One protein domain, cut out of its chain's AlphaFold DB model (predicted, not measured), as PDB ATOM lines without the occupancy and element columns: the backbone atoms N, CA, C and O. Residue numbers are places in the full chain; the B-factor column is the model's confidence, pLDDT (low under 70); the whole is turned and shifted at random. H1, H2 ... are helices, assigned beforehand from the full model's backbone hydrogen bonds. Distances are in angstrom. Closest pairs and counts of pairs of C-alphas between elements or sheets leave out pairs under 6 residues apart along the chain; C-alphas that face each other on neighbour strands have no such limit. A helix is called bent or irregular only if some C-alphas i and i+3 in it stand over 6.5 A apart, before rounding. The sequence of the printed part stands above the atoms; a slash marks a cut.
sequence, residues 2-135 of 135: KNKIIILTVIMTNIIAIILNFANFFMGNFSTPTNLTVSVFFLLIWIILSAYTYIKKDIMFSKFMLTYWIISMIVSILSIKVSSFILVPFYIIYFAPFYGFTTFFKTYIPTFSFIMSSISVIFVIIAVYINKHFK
ATOM      1  N   LYS A   2     242.470 180.880 178.955       74.19
ATOM      2  CA  LYS A   2     241.286 180.802 179.835       74.19
ATOM      3  C   LYS A   2     240.375 182.044 179.779       74.19
ATOM      4  O   LYS A   2     239.181 181.899 179.563       74.19
ATOM      5  N   ASN A   3     240.937 183.254 179.826       76.25
ATOM      6  CA  ASN A   3     240.146 184.497 179.824       76.25
ATOM      7  C   ASN A   3     239.440 184.731 178.475       76.25
ATOM      8  O   ASN A   3     238.308 185.202 178.443       76.25
ATOM      9  N   LYS A   4     240.071 184.332 177.357       81.25
ATOM     10  CA  LYS A   4     239.456 184.396 176.019       81.25
ATOM     11  C   LYS A   4     238.244 183.467 175.915       81.25
ATOM     12  O   LYS A   4     237.243 183.856 175.331       81.25
ATOM     13  N   ILE A   5     238.329 182.272 176.508       85.94
ATOM     14  CA  ILE A   5     237.216 181.311 176.547       85.94
ATOM     15  C   ILE A   5     236.050 181.893 177.347       85.94
ATOM     16  O   ILE A   5     234.924 181.854 176.874       85.94
ATOM     17  N   ILE A   6     236.317 182.502 178.504       86.56
ATOM     18  CA  ILE A   6     235.269 183.103 179.344       86.56
ATOM     19  C   ILE A   6     234.574 184.256 178.619       86.56
ATOM     20  O   ILE A   6     233.349 184.297 178.578       86.56
ATOM     21  N   ILE A   7     235.335 185.160 177.994       86.62
ATOM     22  CA  ILE A   7     234.767 186.253 177.191       86.62
ATOM     23  C   ILE A   7     233.908 185.688 176.051       86.62
ATOM     24  O   ILE A   7     232.795 186.163 175.833       86.62
ATOM     25  N   LEU A   8     234.377 184.639 175.367       88.38
ATOM     26  CA  LEU A   8     233.599 183.961 174.330       88.38
ATOM     27  C   LEU A   8     232.296 183.374 174.895       88.38
ATOM     28  O   LEU A   8     231.247 183.535 174.280       88.38
ATOM     29  N   THR A   9     232.328 182.764 176.083       86.88
ATOM     30  CA  THR A   9     231.125 182.270 176.768       86.88
ATOM     31  C   THR A   9     230.127 183.396 177.037       86.88
ATOM     32  O   THR A   9     228.931 183.205 176.818       86.88
ATOM     33  N   VAL A  10     230.586 184.586 177.443       88.19
ATOM     34  CA  VAL A  10     229.703 185.751 177.643       88.19
ATOM     35  C   VAL A  10     229.068 186.211 176.337       88.19
ATOM     36  O   VAL A  10     227.873 186.507 176.303       88.19
ATOM     37  N   ILE A  11     229.847 186.262 175.257       90.19
ATOM     38  CA  ILE A  11     229.343 186.644 173.933       90.19
ATOM     39  C   ILE A  11     228.275 185.646 173.477       90.19
ATOM     40  O   ILE A  11     227.180 186.057 173.104       90.19
ATOM     41  N   MET A  12     228.546 184.344 173.586       92.81
ATOM     42  CA  MET A  12     227.584 183.302 173.216       92.81
ATOM     43  C   MET A  12     226.318 183.355 174.072       92.81
ATOM     44  O   MET A  12     225.217 183.252 173.539       92.81
ATOM     45  N   THR A  13     226.456 183.583 175.379       91.94
ATOM     46  CA  THR A  13     225.310 183.721 176.291       91.94
ATOM     47  C   THR A  13     224.440 184.920 175.908       91.94
ATOM     48  O   THR A  13     223.218 184.795 175.872       91.94
ATOM     49  N   ASN A  14     225.052 186.061 175.566       93.19
ATOM     50  CA  ASN A  14     224.330 187.223 175.044       93.19
ATOM     51  C   ASN A  14     223.593 186.892 173.748       93.19
ATOM     52  O   ASN A  14     222.401 187.152 173.658       93.19
ATOM     53  N   ILE A  15     224.269 186.291 172.766       94.75
ATOM     54  CA  ILE A  15     223.659 185.942 171.475       94.75
ATOM     55  C   ILE A  15     222.452 185.020 171.676       94.75
ATOM     56  O   ILE A  15     221.389 185.274 171.115       94.75
ATOM     57  N   ILE A  16     222.584 183.987 172.512       94.38
ATOM     58  CA  ILE A  16     221.488 183.057 172.811       94.38
ATOM     59  C   ILE A  16     220.324 183.794 173.482       94.38
ATOM     60  O   ILE A  16     219.183 183.651 173.046       94.38
ATOM     61  N   ALA A  17     220.594 184.612 174.503       94.94
ATOM     62  CA  ALA A  17     219.552 185.368 175.195       94.94
ATOM     63  C   ALA A  17     218.840 186.360 174.263       94.94
ATOM     64  O   ALA A  17     217.620 186.494 174.332       94.94
ATOM     65  N   ILE A  18     219.585 187.004 173.358       95.19
ATOM     66  CA  ILE A  18     219.028 187.865 172.313       95.19
ATOM     67  C   ILE A  18     218.087 187.047 171.437       95.19
ATOM     68  O   ILE A  18     216.919 187.398 171.369       95.19
ATOM     69  N   ILE A  19     218.549 185.952 170.823       94.88
ATOM     70  CA  ILE A  19     217.741 185.132 169.903       94.88
ATOM     71  C   ILE A  19     216.444 184.664 170.573       94.88
ATOM     72  O   ILE A  19     215.370 184.788 169.988       94.88
ATOM     73  N   LEU A  20     216.529 184.176 171.813       94.12
ATOM     74  CA  LEU A  20     215.374 183.642 172.537       94.12
ATOM     75  C   LEU A  20     214.368 184.722 172.968       94.12
ATOM     76  O   LEU A  20     213.185 184.421 173.123       94.12
ATOM     77  N   ASN A  21     214.801 185.974 173.130       93.50
ATOM     78  CA  ASN A  21     213.915 187.100 173.443       93.50
ATOM     79  C   ASN A  21     213.544 187.958 172.224       93.50
ATOM     80  O   ASN A  21     212.622 188.768 172.320       93.50
ATOM     81  N   PHE A  22     214.216 187.780 171.083       88.38
ATOM     82  CA  PHE A  22     214.196 188.719 169.959       88.38
ATOM     83  C   PHE A  22     212.795 188.948 169.396       88.38
ATOM     84  O   PHE A  22     212.399 190.095 169.199       88.38
ATOM     85  N   ALA A  23     212.040 187.869 169.167       87.56
ATOM     86  CA  ALA A  23     210.724 187.945 168.538       87.56
ATOM     87  C   ALA A  23     209.764 188.842 169.333       87.56
ATOM     88  O   ALA A  23     209.214 189.797 168.792       87.56
ATOM     89  N   ASN A  24     209.626 188.591 170.638       87.12
ATOM     90  CA  ASN A  24     208.723 189.373 171.480       87.12
ATOM     91  C   ASN A  24     209.265 190.780 171.760       87.12
ATOM     92  O   ASN A  24     208.492 191.736 171.761       87.12
ATOM     93  N   PHE A  25     210.586 190.917 171.914       85.62
ATOM     94  CA  PHE A  25     211.249 192.204 172.109       85.62
ATOM     95  C   PHE A  25     211.016 193.163 170.934       85.62
ATOM     96  O   PHE A  25     210.642 194.314 171.146       85.62
ATOM     97  N   PHE A  26     211.211 192.695 169.699       83.00
ATOM     98  CA  PHE A  26     211.097 193.537 168.507       83.00
ATOM     99  C   PHE A  26     209.642 193.822 168.121       83.00
ATOM    100  O   PHE A  26     209.328 194.922 167.676       83.00
ATOM    101  N   MET A  27     208.743 192.851 168.317       84.62
ATOM    102  CA  MET A  27     207.316 193.014 168.017       84.62
ATOM    103  C   MET A  27     206.562 193.830 169.077       84.62
ATOM    104  O   MET A  27     205.400 194.162 168.867       84.62
ATOM    105  N   GLY A  28     207.196 194.155 170.211       78.50
ATOM    106  CA  GLY A  28     206.539 194.869 171.307       78.50
ATOM    107  C   GLY A  28     205.425 194.053 171.966       78.50
ATOM    108  O   GLY A  28     204.480 194.625 172.507       78.50
ATOM    109  N   ASN A  29     205.525 192.721 171.910       85.06
ATOM    110  CA  ASN A  29     204.549 191.822 172.521       85.06
ATOM    111  C   ASN A  29     204.595 191.932 174.055       85.06
ATOM    112  O   ASN A  29     205.406 192.657 174.639       85.06
ATOM    113  N   PHE A  30     203.731 191.188 174.739       86.50
ATOM    114  CA  PHE A  30     203.940 190.913 176.157       86.50
ATOM    115  C   PHE A  30     204.987 189.812 176.316       86.50
ATOM    116  O   PHE A  30     205.016 188.846 175.549       86.50
ATOM    117  N   SER A  31     205.842 189.943 177.326       89.56
ATOM    118  CA  SER A  31     206.798 188.899 177.667       89.56
ATOM    119  C   SER A  31     206.087 187.642 178.154       89.56
ATOM    120  O   SER A  31     205.112 187.687 178.907       89.56
ATOM    121  N   THR A  32     206.613 186.497 177.743       92.50
ATOM    122  CA  THR A  32     206.128 185.180 178.153       92.50
ATOM    123  C   THR A  32     206.924 184.654 179.356       92.50
ATOM    124  O   THR A  32     208.035 185.126 179.633       92.50
ATOM    125  N   PRO A  33     206.439 183.598 180.039       93.88
ATOM    126  CA  PRO A  33     207.221 182.893 181.057       93.88
ATOM    127  C   PRO A  33     208.571 182.370 180.539       93.88
ATOM    128  O   PRO A  33     209.554 182.324 181.283       93.88
ATOM    129  N   THR A  34     208.652 182.019 179.250       94.12
ATOM    130  CA  THR A  34     209.913 181.612 178.618       94.12
ATOM    131  C   THR A  34     210.895 182.779 178.519       94.12
ATOM    132  O   THR A  34     212.058 182.601 178.871       94.12
ATOM    133  N   ASN A  35     210.440 183.987 178.159       94.38
ATOM    134  CA  ASN A  35     211.304 185.173 178.164       94.38
ATOM    135  C   ASN A  35     211.826 185.488 179.569       94.38
ATOM    136  O   ASN A  35     213.011 185.770 179.742       94.38
ATOM    137  N   LEU A  36     210.956 185.412 180.584       94.19
ATOM    138  CA  LEU A  36     211.352 185.622 181.978       94.19
ATOM    139  C   LEU A  36     212.429 184.622 182.408       94.19
ATOM    140  O   LEU A  36     213.436 185.018 182.990       94.19
ATOM    141  N   THR A  37     212.247 183.348 182.064       95.69
ATOM    142  CA  THR A  37     213.223 182.289 182.353       95.69
ATOM    143  C   THR A  37     214.582 182.613 181.730       95.69
ATOM    144  O   THR A  37     215.596 182.580 182.424       95.69
ATOM    145  N   VAL A  38     214.609 183.014 180.454       96.31
ATOM    146  CA  VAL A  38     215.840 183.424 179.753       96.31
ATOM    147  C   VAL A  38     216.518 184.600 180.457       96.31
ATOM    148  O   VAL A  38     217.720 184.544 180.706       96.31
ATOM    149  N   SER A  39     215.766 185.638 180.827       95.50
ATOM    150  CA  SER A  39     216.316 186.820 181.505       95.50
ATOM    151  C   SER A  39     216.859 186.517 182.903       95.50
ATOM    152  O   SER A  39     217.910 187.040 183.279       95.50
ATOM    153  N   VAL A  40     216.199 185.635 183.659       95.81
ATOM    154  CA  VAL A  40     216.693 185.165 184.961       95.81
ATOM    155  C   VAL A  40     217.988 184.370 184.793       95.81
ATOM    156  O   VAL A  40     218.971 184.670 185.469       95.81
ATOM    157  N   PHE A  41     218.039 183.409 183.864       95.88
ATOM    158  CA  PHE A  41     219.262 182.646 183.589       95.88
ATOM    159  C   PHE A  41     220.414 183.541 183.132       95.88
ATOM    160  O   PHE A  41     221.541 183.382 183.598       95.88
ATOM    161  N   PHE A  42     220.132 184.511 182.263       95.56
ATOM    162  CA  PHE A  42     221.119 185.483 181.811       95.56
ATOM    163  C   PHE A  42     221.733 186.255 182.987       95.56
ATOM    164  O   PHE A  42     222.957 186.350 183.104       95.56
ATOM    165  N   LEU A  43     220.897 186.754 183.903       95.19
ATOM    166  CA  LEU A  43     221.348 187.483 185.088       95.19
ATOM    167  C   LEU A  43     222.137 186.585 186.056       95.19
ATOM    168  O   LEU A  43     223.176 187.003 186.567       95.19
ATOM    169  N   LEU A  44     221.710 185.333 186.253       95.69
ATOM    170  CA  LEU A  44     222.442 184.350 187.062       95.69
ATOM    171  C   LEU A  44     223.845 184.079 186.509       95.69
ATOM    172  O   LEU A  44     224.805 184.033 187.279       95.69
ATOM    173  N   ILE A  45     223.992 183.957 185.187       94.19
ATOM    174  CA  ILE A  45     225.302 183.769 184.550       94.19
ATOM    175  C   ILE A  45     226.219 184.960 184.855       94.19
ATOM    176  O   ILE A  45     227.365 184.757 185.254       94.19
ATOM    177  N   TRP A  46     225.725 186.195 184.759       95.00
ATOM    178  CA  TRP A  46     226.514 187.385 185.103       95.00
ATOM    179  C   TRP A  46     226.926 187.449 186.576       95.00
ATOM    180  O   TRP A  46     228.049 187.866 186.877       95.00
ATOM    181  N   ILE A  47     226.067 187.001 187.495       95.00
ATOM    182  CA  ILE A  47     226.407 186.892 188.922       95.00
ATOM    183  C   ILE A  47     227.521 185.860 189.126       95.00
ATOM    184  O   ILE A  47     228.530 186.165 189.766       95.00
ATOM    185  N   ILE A  48     227.385 184.666 188.541       94.56
ATOM    186  CA  ILE A  48     228.390 183.592 188.636       94.56
ATOM    187  C   ILE A  48     229.732 184.060 188.067       94.56
ATOM    188  O   ILE A  48     230.779 183.843 188.675       94.56
ATOM    189  N   LEU A  49     229.713 184.744 186.924       92.69
ATOM    190  CA  LEU A  49     230.906 185.300 186.291       92.69
ATOM    191  C   LEU A  49     231.557 186.390 187.145       92.69
ATOM    192  O   LEU A  49     232.783 186.420 187.273       92.69
ATOM    193  N   SER A  50     230.765 187.245 187.789       92.69
ATOM    194  CA  SER A  50     231.279 188.256 188.719       92.69
ATOM    195  C   SER A  50     231.975 187.608 189.919       92.69
ATOM    196  O   SER A  50     233.108 187.968 190.245       92.69
ATOM    197  N   ALA A  51     231.355 186.584 190.515       93.44
ATOM    198  CA  ALA A  51     231.947 185.809 191.604       93.44
ATOM    199  C   ALA A  51     233.232 185.087 191.164       93.44
ATOM    200  O   ALA A  51     234.253 185.160 191.849       93.44
ATOM    201  N   TYR A  52     233.220 184.453 189.987       91.62
ATOM    202  CA  TYR A  52     234.407 183.833 189.393       91.62
ATOM    203  C   TYR A  52     235.552 184.842 189.249       91.62
ATOM    204  O   TYR A  52     236.686 184.544 189.623       91.62
ATOM    205  N   THR A  53     235.255 186.043 188.745       91.62
ATOM    206  CA  THR A  53     236.252 187.107 188.550       91.62
ATOM    207  C   THR A  53     236.907 187.498 189.863       91.62
ATOM    208  O   THR A  53     238.128 187.634 189.915       91.62
ATOM    209  N   TYR A  54     236.110 187.639 190.924       91.56
ATOM    210  CA  TYR A  54     236.607 187.953 192.258       91.56
ATOM    211  C   TYR A  54     237.508 186.836 192.806       91.56
ATOM    212  O   TYR A  54     238.639 187.098 193.209       91.56
ATOM    213  N   ILE A  55     237.058 185.579 192.740       91.62
ATOM    214  CA  ILE A  55     237.803 184.414 193.250       91.62
ATOM    215  C   ILE A  55     239.120 184.215 192.492       91.62
ATOM    216  O   ILE A  55     240.154 183.918 193.091       91.62
ATOM    217  N   LYS A  56     239.095 184.350 191.162       90.75
ATOM    218  CA  LYS A  56     240.271 184.140 190.306       90.75
ATOM    219  C   LYS A  56     241.129 185.386 190.119       90.75
ATOM    220  O   LYS A  56     242.186 185.272 189.504       90.75
ATOM    221  N   LYS A  57     240.703 186.533 190.654       89.38
ATOM    222  CA  LYS A  57     241.386 187.829 190.527       89.38
ATOM    223  C   LYS A  57     241.682 188.182 189.061       89.38
ATOM    224  O   LYS A  57     242.760 188.670 188.727       89.38
ATOM    225  N   ASP A  58     240.741 187.890 188.157       87.88
ATOM    226  CA  ASP A  58     240.939 188.087 186.714       87.88
ATOM    227  C   ASP A  58     240.734 189.559 186.324       87.88
ATOM    228  O   ASP A  58     239.625 190.007 186.030       87.88
ATOM    229  N   ILE A  59     241.829 190.321 186.304       87.06
ATOM    230  CA  ILE A  59     241.824 191.759 185.995       87.06
ATOM    231  C   ILE A  59     241.311 192.033 184.574       87.06
ATOM    232  O   ILE A  59     240.598 193.012 184.346       87.06
ATOM    233  N   MET A  60     241.662 191.190 183.596       88.56
ATOM    234  CA  MET A  60     241.241 191.390 182.206       88.56
ATOM    235  C   MET A  60     239.727 191.245 182.089       88.56
ATOM    236  O   MET A  60     239.070 192.102 181.495       88.56
ATOM    237  N   PHE A  61     239.171 190.190 182.680       90.00
ATOM    238  CA  PHE A  61     237.735 189.973 182.644       90.00
ATOM    239  C   PHE A  61     236.985 191.020 183.482       90.00
ATOM    240  O   PHE A  61     235.973 191.543 183.028       90.00
ATOM    241  N   SER A  62     237.540 191.457 184.618       90.88
ATOM    242  CA  SER A  62     236.983 192.570 185.401       90.88
ATOM    243  C   SER A  62     236.902 193.881 184.608       90.88
ATOM    244  O   SER A  62     235.923 194.619 184.727       90.88
ATOM    245  N   LYS A  63     237.903 194.193 183.771       91.25
ATOM    246  CA  LYS A  63     237.850 195.349 182.857       91.25
ATOM    247  C   LYS A  63     236.780 195.173 181.783       91.25
ATOM    248  O   LYS A  63     236.034 196.110 181.531       91.25
ATOM    249  N   PHE A  64     236.673 193.981 181.192       92.62
ATOM    250  CA  PHE A  64     235.631 193.677 180.209       92.62
ATOM    251  C   PHE A  64     234.223 193.853 180.796       92.62
ATOM    252  O   PHE A  64     233.404 194.548 180.197       92.62
ATOM    253  N   MET A  65     233.960 193.291 181.982       92.94
ATOM    254  CA  MET A  65     232.678 193.462 182.670       92.94
ATOM    255  C   MET A  65     232.390 194.940 182.934       92.94
ATOM    256  O   MET A  65     231.301 195.414 182.628       92.94
ATOM    257  N   LEU A  66     233.377 195.686 183.443       94.44
ATOM    258  CA  LEU A  66     233.226 197.117 183.694       94.44
ATOM    259  C   LEU A  66     232.821 197.875 182.420       94.44
ATOM    260  O   LEU A  66     231.862 198.639 182.446       94.44
ATOM    261  N   THR A  67     233.514 197.644 181.302       94.88
ATOM    262  CA  THR A  67     233.193 198.287 180.020       94.88
ATOM    263  C   THR A  67     231.799 197.908 179.528       94.88
ATOM    264  O   THR A  67     231.033 198.794 179.160       94.88
ATOM    265  N   TYR A  68     231.446 196.619 179.565       94.94
ATOM    266  CA  TYR A  68     230.127 196.138 179.148       94.94
ATOM    267  C   TYR A  68     229.002 196.827 179.934       94.94
ATOM    268  O   TYR A  68     228.074 197.382 179.346       94.94
ATOM    269  N   TRP A  69     229.113 196.864 181.264       96.38
ATOM    270  CA  TRP A  69     228.066 197.418 182.122       96.38
ATOM    271  C   TRP A  69     228.009 198.948 182.116       96.38
ATOM    272  O   TRP A  69     226.919 199.503 182.228       96.38
ATOM    273  N   ILE A  70     229.133 199.644 181.899       96.56
ATOM    274  CA  ILE A  70     229.123 201.098 181.662       96.56
ATOM    275  C   ILE A  70     228.366 201.424 180.373       96.56
ATOM    276  O   ILE A  70     227.531 202.327 180.373       96.56
ATOM    277  N   ILE A  71     228.618 200.692 179.283       95.19
ATOM    278  CA  ILE A  71     227.905 200.922 178.019       95.19
ATOM    279  C   ILE A  71     226.413 200.626 178.202       95.19
ATOM    280  O   ILE A  71     225.587 201.456 177.829       95.19
ATOM    281  N   SER A  72     226.069 199.507 178.847       94.94
ATOM    282  CA  SER A  72     224.682 199.170 179.199       94.94
ATOM    283  C   SER A  72     223.996 200.293 179.984       94.94
ATOM    284  O   SER A  72     222.879 200.694 179.654       94.94
ATOM    285  N   MET A  73     224.680 200.861 180.981       94.56
ATOM    286  CA  MET A  73     224.172 201.977 181.784       94.56
ATOM    287  C   MET A  73     223.922 203.225 180.928       94.56
ATOM    288  O   MET A  73     222.846 203.814 181.007       94.56
ATOM    289  N   ILE A  74     224.880 203.611 180.078       93.00
ATOM    290  CA  ILE A  74     224.750 204.774 179.185       93.00
ATOM    291  C   ILE A  74     223.570 204.585 178.230       93.00
ATOM    292  O   ILE A  74     222.720 205.468 178.120       93.00
ATOM    293  N   VAL A  75     223.479 203.422 177.578       91.94
ATOM    294  CA  VAL A  75     222.370 203.079 176.672       91.94
ATOM    295  C   VAL A  75     221.037 203.141 177.416       91.94
ATOM    296  O   VAL A  75     220.070 203.705 176.902       91.94
ATOM    297  N   SER A  76     221.000 202.639 178.653       90.69
ATOM    298  CA  SER A  76     219.797 202.656 179.482       90.69
ATOM    299  C   SER A  76     219.344 204.073 179.819       90.69
ATOM    300  O   SER A  76     218.168 204.390 179.662       90.69
ATOM    301  N   ILE A  77     220.265 204.962 180.191       89.69
ATOM    302  CA  ILE A  77     219.950 206.369 180.480       89.69
ATOM    303  C   ILE A  77     219.467 207.095 179.217       89.69
ATOM    304  O   ILE A  77     218.461 207.805 179.262       89.69
ATOM    305  N   LEU A  78     220.140 206.900 178.078       89.38
ATOM    306  CA  LEU A  78     219.761 207.534 176.810       89.38
ATOM    307  C   LEU A  78     218.371 207.090 176.334       89.38
ATOM    308  O   LEU A  78     217.601 207.913 175.836       89.38
ATOM    309  N   SER A  79     218.022 205.818 176.549       85.81
ATOM    310  CA  SER A  79     216.723 205.256 176.154       85.81
ATOM    311  C   SER A  79     215.515 205.888 176.853       85.81
ATOM    312  O   SER A  79     214.406 205.784 176.344       85.81
ATOM    313  N   ILE A  80     215.714 206.596 177.974       82.69
ATOM    314  CA  ILE A  80     214.629 207.305 178.673       82.69
ATOM    315  C   ILE A  80     214.117 208.492 177.845       82.69
ATOM    316  O   ILE A  80     212.937 208.825 177.911       82.69
ATOM    317  N   LYS A  81     215.001 209.156 177.087       77.62
ATOM    318  CA  LYS A  81     214.684 210.411 176.380       77.62
ATOM    319  C   LYS A  81     214.703 210.297 174.862       77.62
ATOM    320  O   LYS A  81     214.118 211.142 174.193       77.62
ATOM    321  N   VAL A  82     215.414 209.316 174.316       75.38
ATOM    322  CA  VAL A  82     215.721 209.260 172.886       75.38
ATOM    323  C   VAL A  82     215.316 207.904 172.333       75.38
ATOM    324  O   VAL A  82     215.994 206.916 172.583       75.38
ATOM    325  N   SER A  83     214.260 207.862 171.522       68.25
ATOM    326  CA  SER A  83     213.923 206.710 170.679       68.25
ATOM    327  C   SER A  83     214.549 206.891 169.290       68.25
ATOM    328  O   SER A  83     213.860 207.166 168.310       68.25
ATOM    329  N   SER A  84     215.880 206.829 169.209       74.44
ATOM    330  CA  SER A  84     216.594 206.977 167.934       74.44
ATOM    331  C   SER A  84     216.847 205.619 167.293       74.44
ATOM    332  O   SER A  84     217.308 204.694 167.960       74.44
ATOM    333  N   PHE A  85     216.637 205.528 165.977       78.62
ATOM    334  CA  PHE A  85     216.984 204.348 165.179       78.62
ATOM    335  C   PHE A  85     218.465 203.955 165.333       78.62
ATOM    336  O   PHE A  85     218.811 202.778 165.307       78.62
ATOM    337  N   ILE A  86     219.338 204.934 165.598       83.75
ATOM    338  CA  ILE A  86     220.778 204.726 165.819       83.75
ATOM    339  C   ILE A  86     221.043 203.868 167.070       83.75
ATOM    340  O   ILE A  86     222.037 203.148 167.127       83.75
ATOM    341  N   LEU A  87     220.154 203.911 168.070       84.81
ATOM    342  CA  LEU A  87     220.302 203.150 169.312       84.81
ATOM    343  C   LEU A  87     219.737 201.725 169.224       84.81
ATOM    344  O   LEU A  87     219.999 200.924 170.119       84.81
ATOM    345  N   VAL A  88     219.030 201.369 168.145       86.31
ATOM    346  CA  VAL A  88     218.401 200.045 167.980       86.31
ATOM    347  C   VAL A  88     219.393 198.885 168.142       86.31
ATOM    348  O   VAL A  88     219.083 197.969 168.908       86.31
ATOM    349  N   PRO A  89     220.603 198.899 167.541       89.50
ATOM    350  CA  PRO A  89     221.573 197.821 167.751       89.50
ATOM    351  C   PRO A  89     221.972 197.667 169.222       89.50
ATOM    352  O   PRO A  89     222.129 196.554 169.722       89.50
ATOM    353  N   PHE A  90     222.080 198.782 169.947       90.75
ATOM    354  CA  PHE A  90     222.410 198.782 171.367       90.75
ATOM    355  C   PHE A  90     221.244 198.270 172.215       90.75
ATOM    356  O   PHE A  90     221.463 197.518 173.161       90.75
ATOM    357  N   TYR A  91     220.002 198.596 171.862       88.62
ATOM    358  CA  TYR A  91     218.835 198.025 172.533       88.62
ATOM    359  C   TYR A  91     218.773 196.512 172.351       88.62
ATOM    360  O   TYR A  91     218.549 195.785 173.311       88.62
ATOM    361  N   ILE A  92     219.064 196.004 171.157       90.69
ATOM    362  CA  ILE A  92     219.106 194.556 170.944       90.69
ATOM    363  C   ILE A  92     220.169 193.918 171.848       90.69
ATOM    364  O   ILE A  92     219.876 192.951 172.540       90.69
ATOM    365  N   ILE A  93     221.376 194.485 171.906       93.06
ATOM    366  CA  ILE A  93     222.480 193.906 172.686       93.06
ATOM    367  C   ILE A  93     222.218 193.961 174.197       93.06
ATOM    368  O   ILE A  93     222.475 192.982 174.894       93.06
ATOM    369  N   TYR A  94     221.732 195.092 174.710       92.75
ATOM    370  CA  TYR A  94     221.681 195.347 176.153       92.75
ATOM    371  C   TYR A  94     220.289 195.178 176.766       92.75
ATOM    372  O   TYR A  94     220.195 194.899 177.954       92.75
ATOM    373  N   PHE A  95     219.209 195.325 175.993       91.69
ATOM    374  CA  PHE A  95     217.834 195.257 176.505       91.69
ATOM    375  C   PHE A  95     217.163 193.917 176.197       91.69
ATOM    376  O   PHE A  95     216.463 193.387 177.063       91.69
ATOM    377  N   ALA A  96     217.390 193.329 175.015       92.38
ATOM    378  CA  ALA A  96     216.740 192.068 174.648       92.38
ATOM    379  C   ALA A  96     217.011 190.924 175.650       92.38
ATOM    380  O   ALA A  96     216.054 190.243 176.022       92.38
ATOM    381  N   PRO A  97     218.232 190.730 176.197       94.62
ATOM    382  CA  PRO A  97     218.471 189.695 177.208       94.62
ATOM    383  C   PRO A  97     217.617 189.840 178.476       94.62
ATOM    384  O   PRO A  97     217.301 188.843 179.122       94.62
ATOM    385  N   PHE A  98     217.182 191.054 178.814       93.12
ATOM    386  CA  PHE A  98     216.413 191.365 180.026       93.12
ATOM    387  C   PHE A  98     214.915 191.517 179.785       93.12
ATOM    388  O   PHE A  98     214.158 191.769 180.723       93.12
ATOM    389  N   TYR A  99     214.474 191.368 178.539       91.31
ATOM    390  CA  TYR A  99     213.103 191.636 178.134       91.31
ATOM    391  C   TYR A  99     212.056 190.840 178.933       91.31
ATOM    392  O   TYR A  99     210.962 191.343 179.184       91.31
ATOM    393  N   GLY A 100     212.390 189.648 179.430       91.19
ATOM    394  CA  GLY A 100     211.511 188.853 180.284       91.19
ATOM    395  C   GLY A 100     211.056 189.551 181.569       91.19
ATOM    396  O   GLY A 100     209.955 189.286 182.055       91.19
ATOM    397  N   PHE A 101     211.843 190.495 182.095       90.56
ATOM    398  CA  PHE A 101     211.465 191.276 183.275       90.56
ATOM    399  C   PHE A 101     210.325 192.262 183.010       90.56
ATOM    400  O   PHE A 101     209.682 192.701 183.961       90.56
ATOM    401  N   THR A 102     209.999 192.558 181.747       89.06
ATOM    402  CA  THR A 102     208.837 193.398 181.408       89.06
ATOM    403  C   THR A 102     207.503 192.787 181.862       89.06
ATOM    404  O   THR A 102     206.541 193.534 182.046       89.06
ATOM    405  N   THR A 103     207.473 191.481 182.179       87.81
ATOM    406  CA  THR A 103     206.315 190.765 182.757       87.81
ATOM    407  C   THR A 103     205.784 191.462 184.010       87.81
ATOM    408  O   THR A 103     204.580 191.483 184.253       87.81
ATOM    409  N   PHE A 104     206.672 192.070 184.799       84.81
ATOM    410  CA  PHE A 104     206.314 192.718 186.059       84.81
ATOM    411  C   PHE A 104     205.875 194.181 185.900       84.81
ATOM    412  O   PHE A 104     205.320 194.748 186.836       84.81
ATOM    413  N   PHE A 105     206.104 194.807 184.738       75.31
ATOM    414  CA  PHE A 105     206.047 196.271 184.604       75.31
ATOM    415  C   PHE A 105     205.113 196.790 183.507       75.31
ATOM    416  O   PHE A 105     205.196 197.971 183.175       75.31
ATOM    417  N   LYS A 106     204.219 195.948 182.962       66.19
ATOM    418  CA  LYS A 106     203.213 196.324 181.941       66.19
ATOM    419  C   LYS A 106     203.774 197.328 180.913       66.19
ATOM    420  O   LYS A 106     203.324 198.464 180.837       66.19
ATOM    421  N   THR A 107     204.812 196.905 180.187       61.56
ATOM    422  CA  THR A 107     205.278 197.501 178.912       61.56
ATOM    423  C   THR A 107     205.615 199.005 178.867       61.56
ATOM    424  O   THR A 107     205.810 199.545 177.779       61.56
ATOM    425  N   TYR A 108     205.791 199.702 179.996       66.81
ATOM    426  CA  TYR A 108     206.296 201.080 179.969       66.81
ATOM    427  C   TYR A 108     207.819 201.108 179.778       66.81
ATOM    428  O   TYR A 108     208.589 200.833 180.702       66.81
ATOM    429  N   ILE A 109     208.245 201.488 178.565       68.69
ATOM    430  CA  ILE A 109     209.655 201.654 178.165       68.69
ATOM    431  C   ILE A 109     210.469 202.444 179.213       68.69
ATOM    432  O   ILE A 109     211.525 201.948 179.604       68.69
ATOM    433  N   PRO A 110     209.996 203.587 179.764       74.44
ATOM    434  CA  PRO A 110     210.771 204.339 180.757       74.44
ATOM    435  C   PRO A 110     211.052 203.551 182.044       74.44
ATOM    436  O   PRO A 110     212.153 203.625 182.593       74.44
ATOM    437  N   THR A 111     210.081 202.766 182.515       78.75
ATOM    438  CA  THR A 111     210.222 201.934 183.718       78.75
ATOM    439  C   THR A 111     211.242 200.826 183.489       78.75
ATOM    440  O   THR A 111     212.103 200.587 184.335       78.75
ATOM    441  N   PHE A 112     211.201 200.191 182.316       84.19
ATOM    442  CA  PHE A 112     212.167 199.163 181.948       84.19
ATOM    443  C   PHE A 112     213.591 199.729 181.835       84.19
ATOM    444  O   PHE A 112     214.522 199.166 182.411       84.19
ATOM    445  N   SER A 113     213.760 200.895 181.206       86.12
ATOM    446  CA  SER A 113     215.044 201.604 181.130       86.12
ATOM    447  C   SER A 113     215.620 201.957 182.504       86.12
ATOM    448  O   SER A 113     216.829 201.847 182.717       86.12
ATOM    449  N   PHE A 114     214.775 202.341 183.465       85.19
ATOM    450  CA  PHE A 114     215.207 202.645 184.832       85.19
ATOM    451  C   PHE A 114     215.736 201.406 185.568       85.19
ATOM    452  O   PHE A 114     216.781 201.456 186.226       85.19
ATOM    453  N   ILE A 115     215.053 200.272 185.420       86.31
ATOM    454  CA  ILE A 115     215.485 198.993 185.998       86.31
ATOM    455  C   ILE A 115     216.800 198.547 185.365       86.31
ATOM    456  O   ILE A 115     217.733 198.183 186.077       86.31
ATOM    457  N   MET A 116     216.907 198.642 184.039       90.31
ATOM    458  CA  MET A 116     218.129 198.308 183.312       90.31
ATOM    459  C   MET A 116     219.318 199.169 183.730       90.31
ATOM    460  O   MET A 116     220.421 198.651 183.932       90.31
ATOM    461  N   SER A 117     219.085 200.463 183.949       91.38
ATOM    462  CA  SER A 117     220.088 201.360 184.520       91.38
ATOM    463  C   SER A 117     220.507 200.899 185.920       91.38
ATOM    464  O   SER A 117     221.698 200.769 186.192       91.38
ATOM    465  N   SER A 118     219.547 200.544 186.778       91.88
ATOM    466  CA  SER A 118     219.805 200.091 188.153       91.88
ATOM    467  C   SER A 118     220.622 198.794 188.204       91.88
ATOM    468  O   SER A 118     221.614 198.716 188.927       91.88
ATOM    469  N   ILE A 119     220.265 197.796 187.389       93.56
ATOM    470  CA  ILE A 119     221.035 196.549 187.246       93.56
ATOM    471  C   ILE A 119     222.454 196.865 186.766       93.56
ATOM    472  O   ILE A 119     223.427 196.375 187.340       93.56
ATOM    473  N   SER A 120     222.585 197.726 185.755       95.50
ATOM    474  CA  SER A 120     223.891 198.110 185.216       95.50
ATOM    475  C   SER A 120     224.763 198.790 186.273       95.50
ATOM    476  O   SER A 120     225.935 198.447 186.403       95.50
ATOM    477  N   VAL A 121     224.198 199.689 187.088       96.06
ATOM    478  CA  VAL A 121     224.906 200.343 188.202       96.06
ATOM    479  C   VAL A 121     225.421 199.321 189.213       96.06
ATOM    480  O   VAL A 121     226.585 199.401 189.606       96.06
ATOM    481  N   ILE A 122     224.608 198.331 189.599       96.25
ATOM    482  CA  ILE A 122     225.025 197.274 190.535       96.25
ATOM    483  C   ILE A 122     226.260 196.541 189.999       96.25
ATOM    484  O   ILE A 122     227.262 196.410 190.706       96.25
ATOM    485  N   PHE A 123     226.238 196.115 188.735       95.62
ATOM    486  CA  PHE A 123     227.378 195.415 188.144       95.62
ATOM    487  C   PHE A 123     228.595 196.317 187.912       95.62
ATOM    488  O   PHE A 123     229.726 195.849 188.059       95.62
ATOM    489  N   VAL A 124     228.404 197.609 187.619       95.88
ATOM    490  CA  VAL A 124     229.506 198.583 187.582       95.88
ATOM    491  C   VAL A 124     230.164 198.694 188.955       95.88
ATOM    492  O   VAL A 124     231.388 198.615 189.039       95.88
ATOM    493  N   ILE A 125     229.388 198.819 190.037       95.00
ATOM    494  CA  ILE A 125     229.919 198.891 191.408       95.00
ATOM    495  C   ILE A 125     230.723 197.629 191.735       95.00
ATOM    496  O   ILE A 125     231.863 197.736 192.194       95.00
ATOM    497  N   ILE A 126     230.175 196.446 191.437       93.44
ATOM    498  CA  ILE A 126     230.861 195.162 191.632       93.44
ATOM    499  C   ILE A 126     232.177 195.130 190.843       93.44
ATOM    500  O   ILE A 126     233.232 194.836 191.404       93.44
ATOM    501  N   ALA A 127     232.153 195.486 189.557       92.62
ATOM    502  CA  ALA A 127     233.342 195.468 188.710       92.62
ATOM    503  C   ALA A 127     234.398 196.500 189.146       92.62
ATOM    504  O   ALA A 127     235.597 196.227 189.064       92.62
ATOM    505  N   VAL A 128     233.995 197.681 189.630       93.06
ATOM    506  CA  VAL A 128     234.914 198.682 190.201       93.06
ATOM    507  C   VAL A 128     235.542 198.164 191.490       93.06
ATOM    508  O   VAL A 128     236.754 198.302 191.660       93.06
ATOM    509  N   TYR A 129     234.748 197.561 192.376       93.31
ATOM    510  CA  TYR A 129     235.235 196.984 193.628       93.31
ATOM    511  C   TYR A 129     236.291 195.902 193.367       93.31
ATOM    512  O   TYR A 129     237.402 195.994 193.891       93.31
ATOM    513  N   ILE A 130     235.997 194.954 192.470       90.44
ATOM    514  CA  ILE A 130     236.938 193.903 192.051       90.44
ATOM    515  C   ILE A 130     238.215 194.527 191.465       90.44
ATOM    516  O   ILE A 130     239.319 194.181 191.879       90.44
ATOM    517  N   ASN A 131     238.086 195.487 190.541       87.12
ATOM    518  CA  ASN A 131     239.246 196.128 189.914       87.12
ATOM    519  C   ASN A 131     240.115 196.914 190.907       87.12
ATOM    520  O   ASN A 131     241.327 196.946 190.730       87.12
ATOM    521  N   LYS A 132     239.534 197.585 191.909       88.19
ATOM    522  CA  LYS A 132     240.306 198.331 192.919       88.19
ATOM    523  C   LYS A 132     241.023 197.406 193.897       88.19
ATOM    524  O   LYS A 132     242.128 197.728 194.303       88.19
ATOM    525  N   HIS A 133     240.412 196.282 194.261       83.25
ATOM    526  CA  HIS A 133     240.976 195.349 195.240       83.25
ATOM    527  C   HIS A 133     242.165 194.535 194.686       83.25
ATOM    528  O   HIS A 133     242.953 193.985 195.454       83.25
ATOM    529  N   PHE A 134     242.289 194.418 193.361       78.81
ATOM    530  CA  PHE A 134     243.337 193.619 192.707       78.81
ATOM    531  C   PHE A 134     244.269 194.432 191.790       78.81
ATOM    532  O   PHE A 134     245.044 193.832 191.046       78.81
ATOM    533  N   LYS A 135     244.169 195.767 191.819       62.50
ATOM    534  CA  LYS A 135     245.171 196.686 191.259       62.50
ATOM    535  C   LYS A 135     246.294 196.897 192.260       62.50
ATOM    536  O   LYS A 135     247.441 196.998 191.782       62.50
TER     537      LYS A 135
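This is residues 2 to 135 of the 135 residues of an uncharacterized protein of Clostridium sp. AWRP (UniProt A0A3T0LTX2). Four long helices, H1, H2, H3 and H6, make an up-and-down bundle, each running against the one before it; the pairs H1 with H2 and H3 with H6 converge where H1 begins and spread toward the other end. There H4 bridges H1 and H3, and H5 packs on H1 and H2. The printed part has 134 residues with six named helices, H1 to H6, and no named strand: all helix. It is compact, with a radius of gyration of the C-alphas of 14.8 A, and only just elongated, spanning 43 by 28 by 25 A.

Find C-alpha 2 at (241.286, 180.802, 179.835); from there H1, residues 2 to 27, runs 38.0 A, with a kink of 54 degrees near residue 21. Next come H2, residues 33 to 56, 34.3 A, and H3, residues 59 to 79, 30.2 A. H4 is residues 85 to 94 and H5 residues 96 to 104. H6, residues 109 to 133, runs 36.2 A to C-alpha 133 at (240.976, 195.349, 195.240). H1, H4 and H5 are irregular: C-alphas 20 and 23 are 7.5 A apart, 86 and 89 7.2 A, 97 and 100 7.7 A.

H1 and H2, a hairpin, touch, closest at the C-alphas of Asn 21 and Asn 35, 5.7 A. H3 and H6 touch, closest at C-alphas Met 73 and Ser 117, 5.0 A, opposite ways at a shallow tilt of 23 degrees. H2 touches H6 with residues 50 to 54 alone, closest at C-alphas Tyr 54 and Ile 130, 6.0 A. H5 touches H2, closest at C-alphas Leu 36 and Gly 100, 3.7 A. H4 touches H1, closest at C-alphas Ile 18 and Ile 92, 6.8 A. H1 and H6 are apart. Every O i to N i+4 pair is within hydrogen-bond range in H2, H3 and H6, against 20 of 22 in H1, 4 of 6 in H4 and 0 of 5 in H5, where 5 of 6 O i to N i+3 pairs are.

Look for the farthest C-alphas at Asn 29 and Lys 135, 45.0 A apart. The printed part has no cut, and its five links are tight. The pLDDT is under 70 at residues 83, 106 to 109 and 135.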